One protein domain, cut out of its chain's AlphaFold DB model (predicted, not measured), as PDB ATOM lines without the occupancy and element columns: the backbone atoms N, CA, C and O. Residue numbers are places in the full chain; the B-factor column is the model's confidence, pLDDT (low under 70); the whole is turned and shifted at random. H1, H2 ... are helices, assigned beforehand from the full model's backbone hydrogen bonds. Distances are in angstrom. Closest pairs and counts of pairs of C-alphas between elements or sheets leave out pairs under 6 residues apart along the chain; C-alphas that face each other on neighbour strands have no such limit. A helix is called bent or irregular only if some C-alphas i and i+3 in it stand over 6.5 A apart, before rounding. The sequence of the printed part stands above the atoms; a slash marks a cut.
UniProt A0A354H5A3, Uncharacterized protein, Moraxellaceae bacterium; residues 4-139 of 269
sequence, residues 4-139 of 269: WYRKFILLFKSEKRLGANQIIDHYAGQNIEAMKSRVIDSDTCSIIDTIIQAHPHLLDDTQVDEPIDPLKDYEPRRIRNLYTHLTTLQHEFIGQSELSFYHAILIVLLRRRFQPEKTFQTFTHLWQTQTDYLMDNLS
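What this domain is: This is residues 4 to 139 of the 269 residues of an uncharacterized protein of Moraxellaceae bacterium (UniProt A0A354H5A3). Three helices, H5, H6 and H7, lie side by side in a row with H6 in the middle, the chain turning back between them, and two shorter helices, H4 and H2, lie over one face of this row as a second, loosely joined layer. H3 packs on the first residues of H6, residues 4 to 10 of H1 stick out as a free arm, and the long loop of residues 55 to 81 leads from H4 to H5. The printed part has 136 residues with seven named helices, H1 to H7 in chain order, and no named strand; its class is all helix. It is compact, with a radius of gyration of the C-alphas of 15.5 A and spans of 43 by 37 by 29 A.

Where its parts are: H1, residues 4 to 18, begins at C-alpha 4 (111.259, 114.478, 159.793) and is 20.8 A long. H2 is residues 21 to 28, H3 residues 32 to 37 and H4 residues 47 to 54. H5, residues 82 to 93, is 16.7 A long. H6, residues 98 to 111, begins at C-alpha 98 (145.440, 107.261, 145.235) and is 19.9 A long. H7, residues 116 to 137, is 25.0 A long and ends at C-alpha 137 (144.346, 110.212, 134.600). H7 is irregular, with C-alphas 129 and 132 8.6 A apart and a kink of 87 degrees near residue 131.

How they stand to each other: H6 is the hub, touching H3, H5 and H7. H6 and H7 form a helical hairpin, opposite ways at a steep tilt of 37 degrees, only just past shallow; their closest C-alphas, of Leu 110 and Pro 116, are 5.6 A apart. H5 and H6 form another, at a steep tilt of 43 degrees, with the C-alphas of Phe 93 and Phe 101 closest at 6.3 A. With residues 98 to 100 alone H6 touches H3, at a steep tilt of 57 degrees; the C-alphas of Met 35 and Leu 99 are closest, 4.9 A apart. H4 and H5 also form a helical hairpin, closest at the C-alphas of Ile 48 and Thr 87, 6.4 A. H2 and H4 only just touch, with 3 pairs of C-alphas within 8 A, closest at Gln 22 and Ile 51, 6.9 A. H2 and H6 are near each other. H1 touches no helix; it is close to but not clearly touching H5, the C-alphas of Leu 18 and Leu 82 being 6.4 A apart. Every O i to N i+4 pair is within hydrogen-bond range in H1, H2, H3, H4 and H6, against 5 of 8 in H5 and 16 of 18 in H7.

The domain as a whole: The two C-alphas farthest apart, of Trp 4 and Asp 43, are 46.4 A apart. The printed part has no cut, and the link from H4 to H5, 27 residues, is long. The mean pLDDT of the printed part is 83.6; 29 residues are under 70, among them residues 11 to 14, 43 to 46 and 60 to 78.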
ATOM      1  N   TRP A   4     109.872 114.024 159.940       72.31
ATOM      2  CA  TRP A   4     111.259 114.478 159.793       72.31
ATOM      3  C   TRP A   4     112.208 113.888 160.848       72.31
ATOM      4  O   TRP A   4     113.326 113.509 160.512       72.31
ATOM      5  N   TYR A   5     111.755 113.718 162.095       71.38
ATOM      6  CA  TYR A   5     112.567 113.169 163.187       71.38
ATOM      7  C   TYR A   5     112.862 111.679 162.970       71.38
ATOM      8  O   TYR A   5     113.990 111.222 163.148       71.38
ATOM      9  N   ARG A   6     111.871 110.915 162.484       74.75
ATOM     10  CA  ARG A   6     112.068 109.508 162.100       74.75
ATOM     11  C   ARG A   6     113.025 109.382 160.912       74.75
ATOM     12  O   ARG A   6     113.908 108.529 160.949       74.75
ATOM     13  N   LYS A   7     112.883 110.234 159.887       70.69
ATOM     14  CA  LYS A   7     113.788 110.269 158.725       70.69
ATOM     15  C   LYS A   7     115.222 110.609 159.139       70.69
ATOM     16  O   LYS A   7     116.141 109.922 158.711       70.69
ATOM     17  N   PHE A   8     115.401 111.593 160.020       72.38
ATOM     18  CA  PHE A   8     116.706 111.975 160.560       72.38
ATOM     19  C   PHE A   8     117.366 110.831 161.340       72.38
ATOM     20  O   PHE A   8     118.517 110.498 161.082       72.38
ATOM     21  N   ILE A   9     116.628 110.156 162.231       67.06
ATOM     22  CA  ILE A   9     117.148 108.992 162.969       67.06
ATOM     23  C   ILE A   9     117.553 107.862 162.020       67.06
ATOM     24  O   ILE A   9     118.581 107.225 162.238       67.06
ATOM     25  N   LEU A  10     116.747 107.577 160.995       70.88
ATOM     26  CA  LEU A  10     117.057 106.528 160.024       70.88
ATOM     27  C   LEU A  10     118.292 106.880 159.191       70.88
ATOM     28  O   LEU A  10     119.144 106.015 159.009       70.88
ATOM     29  N   LEU A  11     118.418 108.136 158.756       69.38
ATOM     30  CA  LEU A  11     119.592 108.634 158.044       69.38
ATOM     31  C   LEU A  11     120.848 108.509 158.917       69.38
ATOM     32  O   LEU A  11     121.797 107.842 158.529       69.38
ATOM     33  N   PHE A  12     120.807 109.029 160.144       66.75
ATOM     34  CA  PHE A  12     121.931 108.976 161.080       66.75
ATOM     35  C   PHE A  12     122.340 107.539 161.438       66.75
ATOM     36  O   PHE A  12     123.525 107.211 161.503       66.75
ATOM     37  N   LYS A  13     121.365 106.644 161.645       65.50
ATOM     38  CA  LYS A  13     121.637 105.214 161.856       65.50
ATOM     39  C   LYS A  13     122.248 104.567 160.614       65.50
ATOM     40  O   LYS A  13     123.120 103.720 160.765       65.50
ATOM     41  N   SER A  14     121.806 104.948 159.417       67.44
ATOM     42  CA  SER A  14     122.373 104.468 158.154       67.44
ATOM     43  C   SER A  14     123.817 104.938 157.971       67.44
ATOM     44  O   SER A  14     124.675 104.129 157.640       67.44
ATOM     45  N   GLU A  15     124.108 106.209 158.250       72.81
ATOM     46  CA  GLU A  15     125.463 106.769 158.180       72.81
ATOM     47  C   GLU A  15     126.415 106.073 159.154       72.81
ATOM     48  O   GLU A  15     127.500 105.650 158.761       72.81
ATOM     49  N   LYS A  16     125.986 105.876 160.409       68.50
ATOM     50  CA  LYS A  16     126.773 105.131 161.399       68.50
ATOM     51  C   LYS A  16     127.006 103.676 160.999       68.50
ATOM     52  O   LYS A  16     128.090 103.163 161.234       68.50
ATOM     53  N   ARG A  17     126.006 103.020 160.403       73.31
ATOM     54  CA  ARG A  17     126.123 101.631 159.929       73.31
ATOM     55  C   ARG A  17     127.035 101.485 158.720       73.31
ATOM     56  O   ARG A  17     127.635 100.434 158.565       73.31
ATOM     57  N   LEU A  18     127.129 102.507 157.870       82.88
ATOM     58  CA  LEU A  18     127.994 102.447 156.698       82.88
ATOM     59  C   LEU A  18     129.485 102.452 157.083       82.88
ATOM     60  O   LEU A  18     130.303 101.951 156.318       82.88
ATOM     61  N   GLY A  19     129.835 103.016 158.246       85.94
ATOM     62  CA  GLY A  19     131.213 103.021 158.745       85.94
ATOM     63  C   GLY A  19     132.170 103.854 157.890       85.94
ATOM     64  O   GLY A  19     133.354 103.563 157.845       85.94
ATOM     65  N   ALA A  20     131.673 104.863 157.168       91.38
ATOM     66  CA  ALA A  20     132.490 105.651 156.243       91.38
ATOM     67  C   ALA A  20     133.280 106.794 156.909       91.38
ATOM     68  O   ALA A  20     134.108 107.416 156.248       91.38
ATOM     69  N   ASN A  21     133.050 107.078 158.199       90.88
ATOM     70  CA  ASN A  21     133.764 108.150 158.905       90.88
ATOM     71  C   ASN A  21     135.277 107.905 158.903       90.88
ATOM     72  O   ASN A  21     136.024 108.819 158.599       90.88
ATOM     73  N   GLN A  22     135.716 106.664 159.123       91.00
ATOM     74  CA  GLN A  22     137.134 106.295 159.130       91.00
ATOM     75  C   GLN A  22     137.823 106.612 157.795       91.00
ATOM     76  O   GLN A  22     138.976 107.032 157.781       91.00
ATOM     77  N   ILE A  23     137.108 106.460 156.676       91.88
ATOM     78  CA  ILE A  23     137.611 106.815 155.344       91.88
ATOM     79  C   ILE A  23     137.731 108.335 155.215       91.88
ATOM     80  O   ILE A  23     138.773 108.834 154.799       91.88
ATOM     81  N   ILE A  24     136.684 109.081 155.578       90.31
ATOM     82  CA  ILE A  24     136.704 110.549 155.496       90.31
ATOM     83  C   ILE A  24     137.790 111.140 156.397       90.31
ATOM     84  O   ILE A  24     138.544 111.995 155.942       90.31
ATOM     85  N   ASP A  25     137.903 110.657 157.632       89.62
ATOM     86  CA  ASP A  25     138.894 111.114 158.606       89.62
ATOM     87  C   ASP A  25     140.319 110.842 158.113       89.62
ATOM     88  O   ASP A  25     141.191 111.700 158.244       89.62
ATOM     89  N   HIS A  26     140.545 109.690 157.469       89.38
ATOM     90  CA  HIS A  26     141.832 109.380 156.857       89.38
ATOM     91  C   HIS A  26     142.189 110.390 155.755       89.38
ATOM     92  O   HIS A  26     143.311 110.890 155.714       89.38
ATOM     93  N   TYR A  27     141.245 110.717 154.868       90.38
ATOM     94  CA  TYR A  27     141.498 111.646 153.763       90.38
ATOM     95  C   TYR A  27     141.524 113.124 154.171       90.38
ATOM     96  O   TYR A  27     142.155 113.925 153.484       90.38
ATOM     97  N   ALA A  28     140.905 113.504 155.290       84.31
ATOM     98  CA  ALA A  28     140.816 114.897 155.734       84.31
ATOM     99  C   ALA A  28     142.183 115.561 156.000       84.31
ATOM    100  O   ALA A  28     142.292 116.782 155.903       84.31
ATOM    101  N   GLY A  29     143.220 114.777 156.323       78.38
ATOM    102  CA  GLY A  29     144.586 115.265 156.568       78.38
ATOM    103  C   GLY A  29     145.576 115.025 155.424       78.38
ATOM    104  O   GLY A  29     146.750 115.372 155.551       78.38
ATOM    105  N   GLN A  30     145.141 114.405 154.327       85.06
ATOM    106  CA  GLN A  30     146.025 113.985 153.243       85.06
ATOM    107  C   GLN A  30     146.351 115.154 152.306       85.06
ATOM    108  O   GLN A  30     145.478 115.907 151.877       85.06
ATOM    109  N   ASN A  31     147.627 115.285 151.939       90.88
ATOM    110  CA  ASN A  31     148.059 116.247 150.928       90.88
ATOM    111  C   ASN A  31     147.717 115.719 149.522       90.88
ATOM    112  O   ASN A  31     148.073 114.590 149.181       90.88
ATOM    113  N   ILE A  32     147.082 116.550 148.687       93.12
ATOM    114  CA  ILE A  32     146.751 116.224 147.291       93.12
ATOM    115  C   ILE A  32     147.980 115.774 146.494       93.12
ATOM    116  O   ILE A  32     147.904 114.773 145.788       93.12
ATOM    117  N   GLU A  33     149.118 116.453 146.621       93.88
ATOM    118  CA  GLU A  33     150.337 116.093 145.883       93.88
ATOM    119  C   GLU A  33     150.907 114.743 146.336       93.88
ATOM    120  O   GLU A  33     151.411 113.967 145.520       93.88
ATOM    121  N   ALA A  34     150.751 114.407 147.621       92.12
ATOM    122  CA  ALA A  34     151.097 113.080 148.118       92.12
ATOM    123  C   ALA A  34     150.162 112.012 147.526       92.12
ATOM    124  O   ALA A  34     150.641 110.993 147.037       92.12
ATOM    125  N   MET A  35     148.848 112.272 147.482       93.88
ATOM    126  CA  MET A  35     147.869 111.358 146.875       93.88
ATOM    127  C   MET A  35     148.092 111.155 145.370       93.88
ATOM    128  O   MET A  35     147.869 110.059 144.867       93.88
ATOM    129  N   LYS A  36     148.543 112.182 144.637       95.25
ATOM    130  CA  LYS A  36     148.919 112.050 143.218       95.25
ATOM    131  C   LYS A  36     150.146 111.166 143.015       95.25
ATOM    132  O   LYS A  36     150.219 110.459 142.016       95.25
ATOM    133  N   SER A  37     151.105 111.248 143.938       92.50
ATOM    134  CA  SER A  37     152.397 110.558 143.839       92.50
ATOM    135  C   SER A  37     152.335 109.106 144.314       92.50
ATOM    136  O   SER A  37     153.140 108.285 143.879       92.50
ATOM    137  N   ARG A  38     151.399 108.771 145.211       91.69
ATOM    138  CA  ARG A  38     151.191 107.395 145.673       91.69
ATOM    139  C   ARG A  38     150.390 106.613 144.641       91.69
ATOM    140  O   ARG A  38     149.227 106.921 144.389       91.69
ATOM    141  N   VAL A  39     151.033 105.611 144.055       91.38
ATOM    142  CA  VAL A  39     150.426 104.669 143.112       91.38
ATOM    143  C   VAL A  39     149.878 103.481 143.888       91.38
ATOM    144  O   VAL A  39     150.522 102.992 144.812       91.38
ATOM    145  N   ILE A  40     148.689 103.026 143.512       89.00
ATOM    146  CA  ILE A  40     148.095 101.799 144.031       89.00
ATOM    147  C   ILE A  40     148.745 100.620 143.309       89.00
ATOM    148  O   ILE A  40     148.639 100.516 142.088       89.00
ATOM    149  N   ASP A  41     149.401  99.731 144.043       84.94
ATOM    150  CA  ASP A  41     149.933  98.477 143.508       84.94
ATOM    151  C   ASP A  41     149.157  97.265 144.066       84.94
ATOM    152  O   ASP A  41     148.168  97.424 144.785       84.94
ATOM    153  N   SER A  42     149.541  96.051 143.662       74.94
ATOM    154  CA  SER A  42     148.895  94.808 144.109       74.94
ATOM    155  C   SER A  42     149.286  94.371 145.522       74.94
ATOM    156  O   SER A  42     148.605  93.521 146.093       74.94
ATOM    157  N   ASP A  43     150.382  94.912 146.056       66.31
ATOM    158  CA  ASP A  43     151.099  94.368 147.215       66.31
ATOM    159  C   ASP A  43     150.998  95.291 148.443       66.31
ATOM    160  O   ASP A  43     151.201  94.869 149.584       66.31
ATOM    161  N   THR A  44     150.675  96.565 148.229       57.22
ATOM    162  CA  THR A  44     150.443  97.559 149.268       57.22
ATOM    163  C   THR A  44     149.091  97.313 149.903       57.22
ATOM    164  O   THR A  44     148.059  97.258 149.234       57.22
ATOM    165  N   CYS A  45     149.096  97.232 151.239       55.81
ATOM    166  CA  CYS A  45     147.884  97.433 152.018       55.81
ATOM    167  C   CYS A  45     147.290  98.754 151.569       55.81
ATOM    168  O   CYS A  45     147.858  99.828 151.789       55.81
ATOM    169  N   SER A  46     146.143  98.660 150.924       68.44
ATOM    170  CA  SER A  46     145.402  99.828 150.544       68.44
ATOM    171  C   SER A  46     145.103 100.683 151.761       68.44
ATOM    172  O   SER A  46     145.112 100.232 152.912       68.44
ATOM    173  N   ILE A  47     144.759 101.937 151.514       78.38
ATOM    174  CA  ILE A  47     144.125 102.769 152.532       78.38
ATOM    175  C   ILE A  47     142.942 102.046 153.199       78.38
ATOM    176  O   ILE A  47     142.739 102.171 154.405       78.38
ATOM    177  N   ILE A  48     142.212 101.226 152.435       86.88
ATOM    178  CA  ILE A  48     141.087 100.430 152.920       86.88
ATOM    179  C   ILE A  48     141.586  99.310 153.840       86.88
ATOM    180  O   ILE A  48     141.056  99.176 154.936       86.88
ATOM    181  N   ASP A  49     142.646  98.592 153.477       83.12
ATOM    182  CA  ASP A  49     143.239  97.521 154.288       83.12
ATOM    183  C   ASP A  49     143.833  98.066 155.581       83.12
ATOM    184  O   ASP A  49     143.654  97.475 156.640       83.12
ATOM    185  N   THR A  50     144.473  99.235 155.526       85.81
ATOM    186  CA  THR A  50     144.994  99.924 156.714       85.81
ATOM    187  C   THR A  50     143.859 100.273 157.681       85.81
ATOM    188  O   THR A  50     143.960 100.040 158.887       85.81
ATOM    189  N   ILE A  51     142.742 100.795 157.157       88.88
ATOM    190  CA  ILE A  51     141.556 101.108 157.965       88.88
ATOM    191  C   ILE A  51     140.925  99.825 158.518       88.88
ATOM    192  O   ILE A  51     140.566  99.787 159.694       88.88
ATOM    193  N   ILE A  52     140.819  98.768 157.711       88.25
ATOM    194  CA  ILE A  52     140.297  97.460 158.124       88.25
ATOM    195  C   ILE A  52     141.159  96.857 159.236       88.25
ATOM    196  O   ILE A  52     140.615  96.381 160.228       88.25
ATOM    197  N   GLN A  53     142.487  96.895 159.117       87.69
ATOM    198  CA  GLN A  53     143.404  96.378 160.136       87.69
ATOM    199  C   GLN A  53     143.225  97.105 161.474       87.69
ATOM    200  O   GLN A  53     143.194  96.465 162.526       87.69
ATOM    201  N   ALA A  54     143.053  98.430 161.446       89.00
ATOM    202  CA  ALA A  54     142.773  99.228 162.641       89.00
ATOM    203  C   ALA A  54     141.343  99.024 163.181       89.00
ATOM    204  O   ALA A  54     141.087  99.197 164.377       89.00
ATOM    205  N   HIS A  55     140.401  98.650 162.314       89.12
ATOM    206  CA  HIS A  55     138.984  98.514 162.633       89.12
ATOM    207  C   HIS A  55     138.348  97.257 161.999       89.12
ATOM    208  O   HIS A  55     137.457  97.380 161.154       89.12
ATOM    209  N   PRO A  56     138.705  96.035 162.448       86.81
ATOM    210  CA  PRO A  56     138.278  94.797 161.779       86.81
ATOM    211  C   PRO A  56     136.758  94.595 161.730       86.81
ATOM    212  O   PRO A  56     136.229  94.007 160.792       86.81
ATOM    213  N   HIS A  57     136.036  95.149 162.708       84.19
ATOM    214  CA  HIS A  57     134.572  95.124 162.783       84.19
ATOM    215  C   HIS A  57     133.869  95.806 161.594       84.19
ATOM    216  O   HIS A  57     132.669  95.628 161.417       84.19
ATOM    217  N   LEU A  58     134.581  96.596 160.785       86.00
ATOM    218  CA  LEU A  58     134.029  97.237 159.588       86.00
ATOM    219  C   LEU A  58     133.800  96.250 158.431       86.00
ATOM    220  O   LEU A  58     132.991  96.533 157.544       86.00
ATOM    221  N   LEU A  59     134.464  95.089 158.455       79.38
ATOM    222  CA  LEU A  59     134.205  93.970 157.542       79.38
ATOM    223  C   LEU A  59     133.116  93.014 158.043       79.38
ATOM    224  O   LEU A  59     132.626  92.208 157.257       79.38
ATOM    225  N   ASP A  60     132.749  93.084 159.323       66.00
ATOM    226  CA  ASP A  60     131.862  92.110 159.962       66.00
ATOM    227  C   ASP A  60     130.398  92.361 159.559       66.00
ATOM    228  O   ASP A  60     129.624  93.024 160.254       66.00
ATOM    229  N   ASP A  61     130.033  91.882 158.367       61.81
ATOM    230  CA  ASP A  61     128.645  91.724 157.943       61.81
ATOM    231  C   ASP A  61     128.241  90.261 158.168       61.81
ATOM    232  O   ASP A  61     128.854  89.333 157.642       61.81
ATOM    233  N   THR A  62     127.184  90.039 158.950       54.66
ATOM    234  CA  THR A  62     126.666  88.692 159.260       54.66
ATOM    235  C   THR A  62     126.054  87.991 158.041       54.66
ATOM    236  O   THR A  62     125.602  86.849 158.139       54.66
ATOM    237  N   GLN A  63     126.036  88.658 156.884       55.91
ATOM    238  CA  GLN A  63     125.707  88.088 155.587       55.91
ATOM    239  C   GLN A  63     126.942  88.125 154.685       55.91
ATOM    240  O   GLN A  63     127.389  89.190 154.271       55.91
ATOM    241  N   VAL A  64     127.475  86.944 154.378       56.03
ATOM    242  CA  VAL A  64     128.633  86.771 153.498       56.03
ATOM    243  C   VAL A  64     128.191  87.016 152.053       56.03
ATOM    244  O   VAL A  64     127.365  86.269 151.527       56.03
ATOM    245  N   ASP A  65     128.716  88.067 151.420       60.44
ATOM    246  CA  ASP A  65     128.668  88.197 149.960       60.44
ATOM    247  C   ASP A  65     129.500  87.036 149.358       60.44
ATOM    248  O   ASP A  65     130.580  86.727 149.864       60.44
ATOM    249  N   GLU A  66     128.998  86.343 148.326       59.81
ATOM    250  CA  GLU A  66     129.741  85.236 147.693       59.81
ATOM    251  C   GLU A  66     131.134  85.688 147.199       59.81
ATOM    252  O   GLU A  66     131.265  86.832 146.750       59.81
ATOM    253  N   PRO A  67     132.161  84.810 147.230       59.00
ATOM    254  CA  PRO A  67     133.499  85.138 146.741       59.00
ATOM    255  C   PRO A  67     133.465  85.637 145.294       59.00
ATOM    256  O   PRO A  67     132.799  85.044 144.447       59.00
ATOM    257  N   ILE A  68     134.205  86.710 145.017       59.25
ATOM    258  CA  ILE A  68     134.347  87.276 143.671       59.25
ATOM    259  C   ILE A  68     135.352  86.421 142.896       59.25
ATOM    260  O   ILE A  68     136.456  86.199 143.391       59.25
ATOM    261  N   ASP A  69     134.989  85.964 141.693       61.44
ATOM    262  CA  ASP A  69     135.924  85.352 140.739       61.44
ATOM    263  C   ASP A  69     136.387  86.431 139.742       61.44
ATOM    264  O   ASP A  69     135.642  86.761 138.811       61.44
ATOM    265  N   PRO A  70     137.609  86.986 139.884       54.56
ATOM    266  CA  PRO A  70     138.084  88.090 139.047       54.56
ATOM    267  C   PRO A  70     138.175  87.740 137.554       54.56
ATOM    268  O   PRO A  70     138.264  88.637 136.719       54.56
ATOM    269  N   LEU A  71     138.174  86.448 137.205       51.78
ATOM    270  CA  LEU A  71     138.273  85.963 135.828       51.78
ATOM    271  C   LEU A  71     136.904  85.713 135.177       51.78
ATOM    272  O   LEU A  71     136.848  85.495 133.965       51.78
ATOM    273  N   LYS A  72     135.805  85.733 135.947       48.84
ATOM    274  CA  LYS A  72     134.442  85.464 135.447       48.84
ATOM    275  C   LYS A  72     133.438  86.570 135.745       48.84
ATOM    276  O   LYS A  72     132.516  86.769 134.957       48.84
ATOM    277  N   ASP A  73     133.606  87.297 136.844       55.50
ATOM    278  CA  ASP A  73     132.679  88.340 137.269       55.50
ATOM    279  C   ASP A  73     133.073  89.697 136.664       55.50
ATOM    280  O   ASP A  73     133.621  90.569 137.331       55.50
ATOM    281  N   TYR A  74     132.772  89.894 135.375       51.12
ATOM    282  CA  TYR A  74     132.881  91.212 134.723       51.12
ATOM    283  C   TYR A  74     131.717  92.157 135.091       51.12
ATOM    284  O   TYR A  74     131.743  93.346 134.772       51.12
ATOM    285  N   GLU A  75     130.682  91.628 135.749       51.66
ATOM    286  CA  GLU A  75     129.476  92.355 136.143       51.66
ATOM    287  C   GLU A  75     129.608  92.913 137.569       51.66
ATOM    288  O   GLU A  75     129.845  92.147 138.511       51.66
ATOM    289  N   PRO A  76     129.396  94.225 137.788       53.47
ATOM    290  CA  PRO A  76     129.425  94.794 139.126       53.47
ATOM    291  C   PRO A  76     128.262  94.244 139.965       53.47
ATOM    292  O   PRO A  76     127.106  94.656 139.828       53.47
ATOM    293  N   ARG A  77     128.565  93.320 140.885       62.53
ATOM    294  CA  ARG A  77     127.605  92.847 141.893       62.53
ATOM    295  C   ARG A  77     127.317  93.959 142.902       62.53
ATOM    296  O   ARG A  77     128.178  94.766 143.255       62.53
ATOM    297  N   ARG A  78     126.088  93.999 143.423       68.06
ATOM    298  CA  ARG A  78     125.721  94.920 144.509       68.06
ATOM    299  C   ARG A  78     126.330  94.439 145.831       68.06
ATOM    300  O   ARG A  78     125.643  93.800 146.620       68.06
ATOM    301  N   ILE A  79     127.586  94.796 146.075       80.12
ATOM    302  CA  ILE A  79     128.295  94.510 147.329       80.12
ATOM    303  C   ILE A  79     127.739  95.414 148.431       80.12
ATOM    304  O   ILE A  79     127.739  96.645 148.298       80.12
ATOM    305  N   ARG A  80     127.212  94.833 149.514       82.50
ATOM    306  CA  ARG A  80     126.536  95.627 150.556       82.50
ATOM    307  C   ARG A  80     127.523  96.285 151.494       82.50
ATOM    308  O   ARG A  80     127.411  97.494 151.718       82.50
ATOM    309  N   ASN A  81     128.485  95.524 152.005       87.62
ATOM    310  CA  ASN A  81     129.511  96.059 152.883       87.62
ATOM    311  C   ASN A  81     130.335  97.125 152.128       87.62
ATOM    312  O   ASN A  81     130.680  96.953 150.958       87.62
ATOM    313  N   LEU A  82     130.570  98.284 152.756       89.94
ATOM    314  CA  LEU A  82     131.315  99.369 152.109       89.94
ATOM    315  C   LEU A  82     132.771  98.977 151.868       89.94
ATOM    316  O   LEU A  82     133.283  99.225 150.785       89.94
ATOM    317  N   TYR A  83     133.412  98.372 152.858       89.94
ATOM    318  CA  TYR A  83     134.822  98.015 152.819       89.94
ATOM    319  C   TYR A  83     135.073  96.901 151.809       89.94
ATOM    320  O   TYR A  83     135.914  97.083 150.939       89.94
ATOM    321  N   THR A  84     134.245  95.852 151.784       87.00
ATOM    322  CA  THR A  84     134.297  94.824 150.727       87.00
ATOM    323  C   THR A  84     134.142  95.438 149.335       87.00
ATOM    324  O   THR A  84     134.870  95.089 148.406       87.00
ATOM    325  N   HIS A  85     133.219  96.395 149.181       89.00
ATOM    326  CA  HIS A  85     133.014  97.077 147.905       89.00
ATOM    327  C   HIS A  85     134.233  97.913 147.509       89.00
ATOM    328  O   HIS A  85     134.628  97.879 146.349       89.00
ATOM    329  N   LEU A  86     134.830  98.651 148.446       90.56
ATOM    330  CA  LEU A  86     135.983  99.503 148.169       90.56
ATOM    331  C   LEU A  86     137.263  98.702 147.923       90.56
ATOM    332  O   LEU A  86     137.994  99.068 147.010       90.56
ATOM    333  N   THR A  87     137.502  97.607 148.649       87.81
ATOM    334  CA  THR A  87     138.611  96.677 148.373       87.81
ATOM    335  C   THR A  87     138.466  96.072 146.976       87.81
ATOM    336  O   THR A  87     139.409  96.090 146.195       87.81
ATOM    337  N   THR A  88     137.256  95.640 146.601       85.94
ATOM    338  CA  THR A  88     136.984  95.156 145.234       85.94
ATOM    339  C   THR A  88     137.260  96.244 144.198       85.94
ATOM    340  O   THR A  88     137.955  96.016 143.212       85.94
ATOM    341  N   LEU A  89     136.725  97.445 144.433       88.56
ATOM    342  CA  LEU A  89     136.838  98.577 143.520       88.56
ATOM    343  C   LEU A  89     138.287  99.009 143.307       88.56
ATOM    344  O   LEU A  89     138.652  99.439 142.217       88.56
ATOM    345  N   GLN A  90     139.112  98.907 144.342       88.88
ATOM    346  CA  GLN A  90     140.503  99.315 144.295       88.88
ATOM    347  C   GLN A  90     141.309  98.550 143.238       88.88
ATOM    348  O   GLN A  90     142.223  99.125 142.650       88.88
ATOM    349  N   HIS A  91     140.952  97.299 142.930       86.69
ATOM    350  CA  HIS A  91     141.618  96.542 141.868       86.69
ATOM    351  C   HIS A  91     141.521  97.233 140.498       86.69
ATOM    352  O   HIS A  91     142.442  97.128 139.692       86.69
ATOM    353  N   GLU A  92     140.465  98.015 140.245       88.81
ATOM    354  CA  GLU A  92     140.336  98.824 139.022       88.81
ATOM    355  C   GLU A  92     141.315 100.011 138.967       88.81
ATOM    356  O   GLU A  92     141.464 100.644 137.919       88.81
ATOM    357  N   PHE A  93     141.952 100.337 140.093       91.75
ATOM    358  CA  PHE A  93     142.887 101.447 140.257       91.75
ATOM    359  C   PHE A  93     144.338 100.994 140.420       91.75
ATOM    360  O   PHE A  93     145.199 101.839 140.646       91.75
ATOM    361  N   ILE A  94     144.640  99.702 140.262       90.38
ATOM    362  CA  ILE A  94     146.030  99.234 140.207       90.38
ATOM    363  C   ILE A  94     146.771  99.977 139.082       90.38
ATOM    364  O   ILE A  94     146.274 100.104 137.962       90.38
ATOM    365  N   GLY A  95     147.951 100.504 139.401       90.94
ATOM    366  CA  GLY A  95     148.763 101.349 138.525       90.94
ATOM    367  C   GLY A  95     148.301 102.809 138.432       90.94
ATOM    368  O   GLY A  95     148.951 103.600 137.753       90.94
ATOM    369  N   GLN A  96     147.212 103.194 139.105       93.44
ATOM    370  CA  GLN A  96     146.720 104.574 139.168       93.44
ATOM    371  C   GLN A  96     147.036 105.214 140.520       93.44
ATOM    372  O   GLN A  96     147.390 104.543 141.488       93.44
ATOM    373  N   SER A  97     146.903 106.537 140.596       94.50
ATOM    374  CA  SER A  97     147.144 107.266 141.836       94.50
ATOM    375  C   SER A  97     146.034 107.077 142.866       94.50
ATOM    376  O   SER A  97     144.857 106.885 142.540       94.50
ATOM    377  N   GLU A  98     146.395 107.236 144.133       93.88
ATOM    378  CA  GLU A  98     145.440 107.261 145.235       93.88
ATOM    379  C   GLU A  98     144.422 108.397 145.080       93.88
ATOM    380  O   GLU A  98     143.264 108.225 145.448       93.88
ATOM    381  N   LEU A  99     144.797 109.529 144.469       95.69
ATOM    382  CA  LEU A  99     143.849 110.612 144.187       95.69
ATOM    383  C   LEU A  99     142.711 110.153 143.254       95.69
ATOM    384  O   LEU A  99     141.548 110.499 143.482       95.69
ATOM    385  N   SER A 100     143.024 109.350 142.231       96.50
ATOM    386  CA  SER A 100     142.017 108.771 141.330       96.50
ATOM    387  C   SER A 100     141.084 107.806 142.066       96.50
ATOM    388  O   SER A 100     139.873 107.808 141.828       96.50
ATOM    389  N   PHE A 101     141.614 107.022 143.007       95.25
ATOM    390  CA  PHE A 101     140.798 106.136 143.836       95.25
ATOM    391  C   PHE A 101     139.951 106.905 144.854       95.25
ATOM    392  O   PHE A 101     138.769 106.607 145.026       95.25
ATOM    393  N   TYR A 102     140.494 107.957 145.465       96.25
ATOM    394  CA  TYR A 102     139.746 108.843 146.353       96.25
ATOM    395  C   TYR A 102     138.544 109.476 145.646       96.25
ATOM    396  O   TYR A 102     137.433 109.485 146.180       96.25
ATOM    397  N   HIS A 103     138.728 109.922 144.402       97.62
ATOM    398  CA  HIS A 103     137.630 110.375 143.550       97.62
ATOM    399  C   HIS A 103     136.514 109.316 143.430       97.62
ATOM    400  O   HIS A 103     135.332 109.631 143.594       97.62
ATOM    401  N   ALA A 104     136.870 108.050 143.201       96.81
ATOM    402  CA  ALA A 104     135.907 106.955 143.110       96.81
ATOM    403  C   ALA A 104     135.194 106.674 144.440       96.81
ATOM    404  O   ALA A 104     133.976 106.484 144.453       96.81
ATOM    405  N   ILE A 105     135.922 106.720 145.561       96.25
ATOM    406  CA  ILE A 105     135.362 106.603 146.913       96.25
ATOM    407  C   ILE A 105     134.269 107.655 147.127       96.25
ATOM    408  O   ILE A 105     133.172 107.309 147.565       96.25
ATOM    409  N   LEU A 106     134.520 108.921 146.775       97.81
ATOM    410  CA  LEU A 106     133.528 109.991 146.925       97.81
ATOM    411  C   LEU A 106     132.245 109.703 146.127       97.81
ATOM    412  O   LEU A 106     131.147 109.882 146.655       97.81
ATOM    413  N   ILE A 107     132.361 109.179 144.901       97.75
ATOM    414  CA  ILE A 107     131.199 108.757 144.098       97.75
ATOM    415  C   ILE A 107     130.447 107.608 144.784       97.75
ATOM    416  O   ILE A 107     129.217 107.645 144.885       97.75
ATOM    417  N   VAL A 108     131.155 106.598 145.305       95.50
ATOM    418  CA  VAL A 108     130.534 105.488 146.047       95.50
ATOM    419  C   VAL A 108     129.761 106.003 147.262       95.50
ATOM    420  O   VAL A 108     128.611 105.606 147.469       95.50
ATOM    421  N   LEU A 109     130.351 106.908 148.043       95.50
ATOM    422  CA  LEU A 109     129.711 107.504 149.215       95.50
ATOM    423  C   LEU A 109     128.467 108.321 148.835       95.50
ATOM    424  O   LEU A 109     127.425 108.178 149.481       95.50
ATOM    425  N   LEU A 110     128.522 109.093 147.746       95.50
ATOM    426  CA  LEU A 110     127.377 109.852 147.230       95.50
ATOM    427  C   LEU A 110     126.239 108.944 146.757       95.50
ATOM    428  O   LEU A 110     125.084 109.147 147.144       95.50
ATOM    429  N   ARG A 111     126.548 107.881 146.007       92.88
ATOM    430  CA  ARG A 111     125.559 106.878 145.566       92.88
ATOM    431  C   ARG A 111     124.925 106.133 146.740       92.88
ATOM    432  O   ARG A 111     123.760 105.745 146.667       92.88
ATOM    433  N   ARG A 112     125.665 105.971 147.839       91.12
ATOM    434  CA  ARG A 112     125.180 105.398 149.105       91.12
ATOM    435  C   ARG A 112     124.549 106.433 150.046       91.12
ATOM    436  O   ARG A 112     124.135 106.063 151.141       91.12
ATOM    437  N   ARG A 113     124.418 107.695 149.611       90.38
ATOM    438  CA  ARG A 113     123.809 108.814 150.355       90.38
ATOM    439  C   ARG A 113     124.464 109.065 151.720       90.38
ATOM    440  O   ARG A 113     123.779 109.439 152.667       90.38
ATOM    441  N   PHE A 114     125.774 108.864 151.824       92.62
ATOM    442  CA  PHE A 114     126.529 109.186 153.032       92.62
ATOM    443  C   PHE A 114     126.855 110.680 153.073       92.62
ATOM    444  O   PHE A 114     127.593 111.157 152.209       92.62
ATOM    445  N   GLN A 115     126.295 111.404 154.052       92.50
ATOM    446  CA  GLN A 115     126.494 112.847 154.251       92.50
ATOM    447  C   GLN A 115     126.504 113.636 152.926       92.50
ATOM    448  O   GLN A 115     127.500 114.294 152.613       92.50
ATOM    449  N   PRO A 116     125.449 113.523 152.095       92.75
ATOM    450  CA  PRO A 116     125.510 113.876 150.680       92.75
ATOM    451  C   PRO A 116     125.945 115.322 150.433       92.75
ATOM    452  O   PRO A 116     126.719 115.564 149.514       92.75
ATOM    453  N   GLU A 117     125.526 116.268 151.273       94.50
ATOM    454  CA  GLU A 117     125.919 117.672 151.155       94.50
ATOM    455  C   GLU A 117     127.427 117.861 151.377       94.50
ATOM    456  O   GLU A 117     128.089 118.512 150.571       94.50
ATOM    457  N   LYS A 118     127.988 117.257 152.433       95.25
ATOM    458  CA  LYS A 118     129.421 117.364 152.757       95.25
ATOM    459  C   LYS A 118     130.277 116.614 151.743       95.25
ATOM    460  O   LYS A 118     131.243 117.164 151.226       95.25
ATOM    461  N   THR A 119     129.899 115.381 151.415       96.62
ATOM    462  CA  THR A 119     130.626 114.557 150.444       96.62
ATOM    463  C   THR A 119     130.633 115.223 149.066       96.62
ATOM    464  O   THR A 119     131.661 115.224 148.390       96.62
ATOM    465  N   PHE A 120     129.525 115.856 148.660       98.12
ATOM    466  CA  PHE A 120     129.453 116.563 147.382       98.12
ATOM    467  C   PHE A 120     130.269 117.861 147.377       98.12
ATOM    468  O   PHE A 120     130.881 118.187 146.359       98.12
ATOM    469  N   GLN A 121     130.343 118.582 148.501       97.56
ATOM    470  CA  GLN A 121     131.253 119.725 148.645       97.56
ATOM    471  C   GLN A 121     132.711 119.297 148.451       97.56
ATOM    472  O   GLN A 121     133.425 119.914 147.662       97.56
ATOM    473  N   THR A 122     133.130 118.204 149.093       97.06
ATOM    474  CA  THR A 122     134.475 117.640 148.925       97.06
ATOM    475  C   THR A 122     134.736 117.204 147.484       97.06
ATOM    476  O   THR A 122     135.769 117.540 146.913       97.06
ATOM    477  N   PHE A 123     133.775 116.518 146.860       98.25
ATOM    478  CA  PHE A 123     133.852 116.106 145.458       98.25
ATOM    479  C   PHE A 123     133.990 117.300 144.505       98.25
ATOM    480  O   PHE A 123     134.839 117.301 143.614       98.25
ATOM    481  N   THR A 124     133.195 118.346 144.724       98.06
ATOM    482  CA  THR A 124     133.246 119.581 143.937       98.06
ATOM    483  C   THR A 124     134.589 120.283 144.109       98.06
ATOM    484  O   THR A 124     135.188 120.693 143.118       98.06
ATOM    485  N   HIS A 125     135.092 120.382 145.340       96.81
ATOM    486  CA  HIS A 125     136.390 120.988 145.624       96.81
ATOM    487  C   HIS A 125     137.543 120.226 144.957       96.81
ATOM    488  O   HIS A 125     138.419 120.839 144.343       96.81
ATOM    489  N   LEU A 126     137.516 118.891 145.017       97.44
ATOM    490  CA  LEU A 126     138.491 118.035 144.348       97.44
ATOM    491  C   LEU A 126     138.523 118.314 142.838       97.44
ATOM    492  O   LEU A 126     139.585 118.582 142.283       97.44
ATOM    493  N   TRP A 127     137.362 118.330 142.184       98.06
ATOM    494  CA  TRP A 127     137.276 118.625 140.754       98.06
ATOM    495  C   TRP A 127     137.707 120.051 140.420       98.06
ATOM    496  O   TRP A 127     138.497 120.234 139.501       98.06
ATOM    497  N   GLN A 128     137.259 121.059 141.167       94.81
ATOM    498  CA  GLN A 128     137.624 122.458 140.916       94.81
ATOM    499  C   GLN A 128     139.127 122.716 141.043       94.81
ATOM    500  O   GLN A 128     139.661 123.554 140.324       94.81
ATOM    501  N   THR A 129     139.809 122.004 141.942       95.31
ATOM    502  CA  THR A 129     141.248 122.190 142.169       95.31
ATOM    503  C   THR A 129     142.116 121.291 141.293       95.31
ATOM    504  O   THR A 129     143.236 121.673 140.974       95.31
ATOM    505  N   GLN A 130     141.621 120.116 140.887       97.56
ATOM    506  CA  GLN A 130     142.408 119.083 140.198       97.56
ATOM    507  C   GLN A 130     141.834 118.678 138.833       97.56
ATOM    508  O   GLN A 130     142.096 117.568 138.372       97.56
ATOM    509  N   THR A 131     141.060 119.553 138.173       96.81
ATOM    510  CA  THR A 131     140.367 119.240 136.904       96.81
ATOM    511  C   THR A 131     141.306 118.620 135.871       96.81
ATOM    512  O   THR A 131     141.004 117.546 135.360       96.81
ATOM    513  N   ASP A 132     142.439 119.263 135.569       96.19
ATOM    514  CA  ASP A 132     143.349 118.773 134.528       96.19
ATOM    515  C   ASP A 132     143.920 117.401 134.873       96.19
ATOM    516  O   ASP A 132     143.795 116.470 134.083       96.19
ATOM    517  N   TYR A 133     144.423 117.238 136.099       97.62
ATOM    518  CA  TYR A 133     144.950 115.960 136.563       97.62
ATOM    519  C   TYR A 133     143.910 114.836 136.457       97.62
ATOM    520  O   TYR A 133     144.206 113.765 135.931       97.62
ATOM    521  N   LEU A 134     142.683 115.065 136.932       98.19
ATOM    522  CA  LEU A 134     141.621 114.059 136.880       98.19
ATOM    523  C   LEU A 134     141.224 113.737 135.436       98.19
ATOM    524  O   LEU A 134     141.014 112.573 135.107       98.19
ATOM    525  N   MET A 135     141.154 114.740 134.560       96.69
ATOM    526  CA  MET A 135     140.823 114.529 133.150       96.69
ATOM    527  C   MET A 135     141.882 113.729 132.396       96.69
ATOM    528  O   MET A 135     141.520 112.966 131.496       96.69
ATOM    529  N   ASP A 136     143.149 113.872 132.776       95.56
ATOM    530  CA  ASP A 136     144.264 113.181 132.134       95.56
ATOM    531  C   ASP A 136     144.436 111.747 132.666       95.56
ATOM    532  O   ASP A 136     144.836 110.857 131.919       95.56
ATOM    533  N   ASN A 137     144.080 111.494 133.932       96.12
ATOM    534  CA  ASN A 137     144.346 110.212 134.600       96.12
ATOM    535  C   ASN A 137     143.121 109.295 134.747       96.12
ATOM    536  O   ASN A 137     143.282 108.086 134.896       96.12
ATOM    537  N   LEU A 138     141.890 109.819 134.704       96.94
ATOM    538  CA  LEU A 138     140.687 108.987 134.813       96.94
ATOM    539  C   LEU A 138     140.300 108.354 133.470       96.94
ATOM    540  O   LEU A 138     140.489 108.924 132.392       96.94
ATOM    541  N   SER A 139     139.669 107.180 133.525       94.31
ATOM    542  CA  SER A 139     139.015 106.581 132.356       94.31
ATOM    543  C   SER A 139     137.740 107.349 131.973       94.31
ATOM    544  O   SER A 139     137.113 107.998 132.814       94.31
TER     545      SER A 139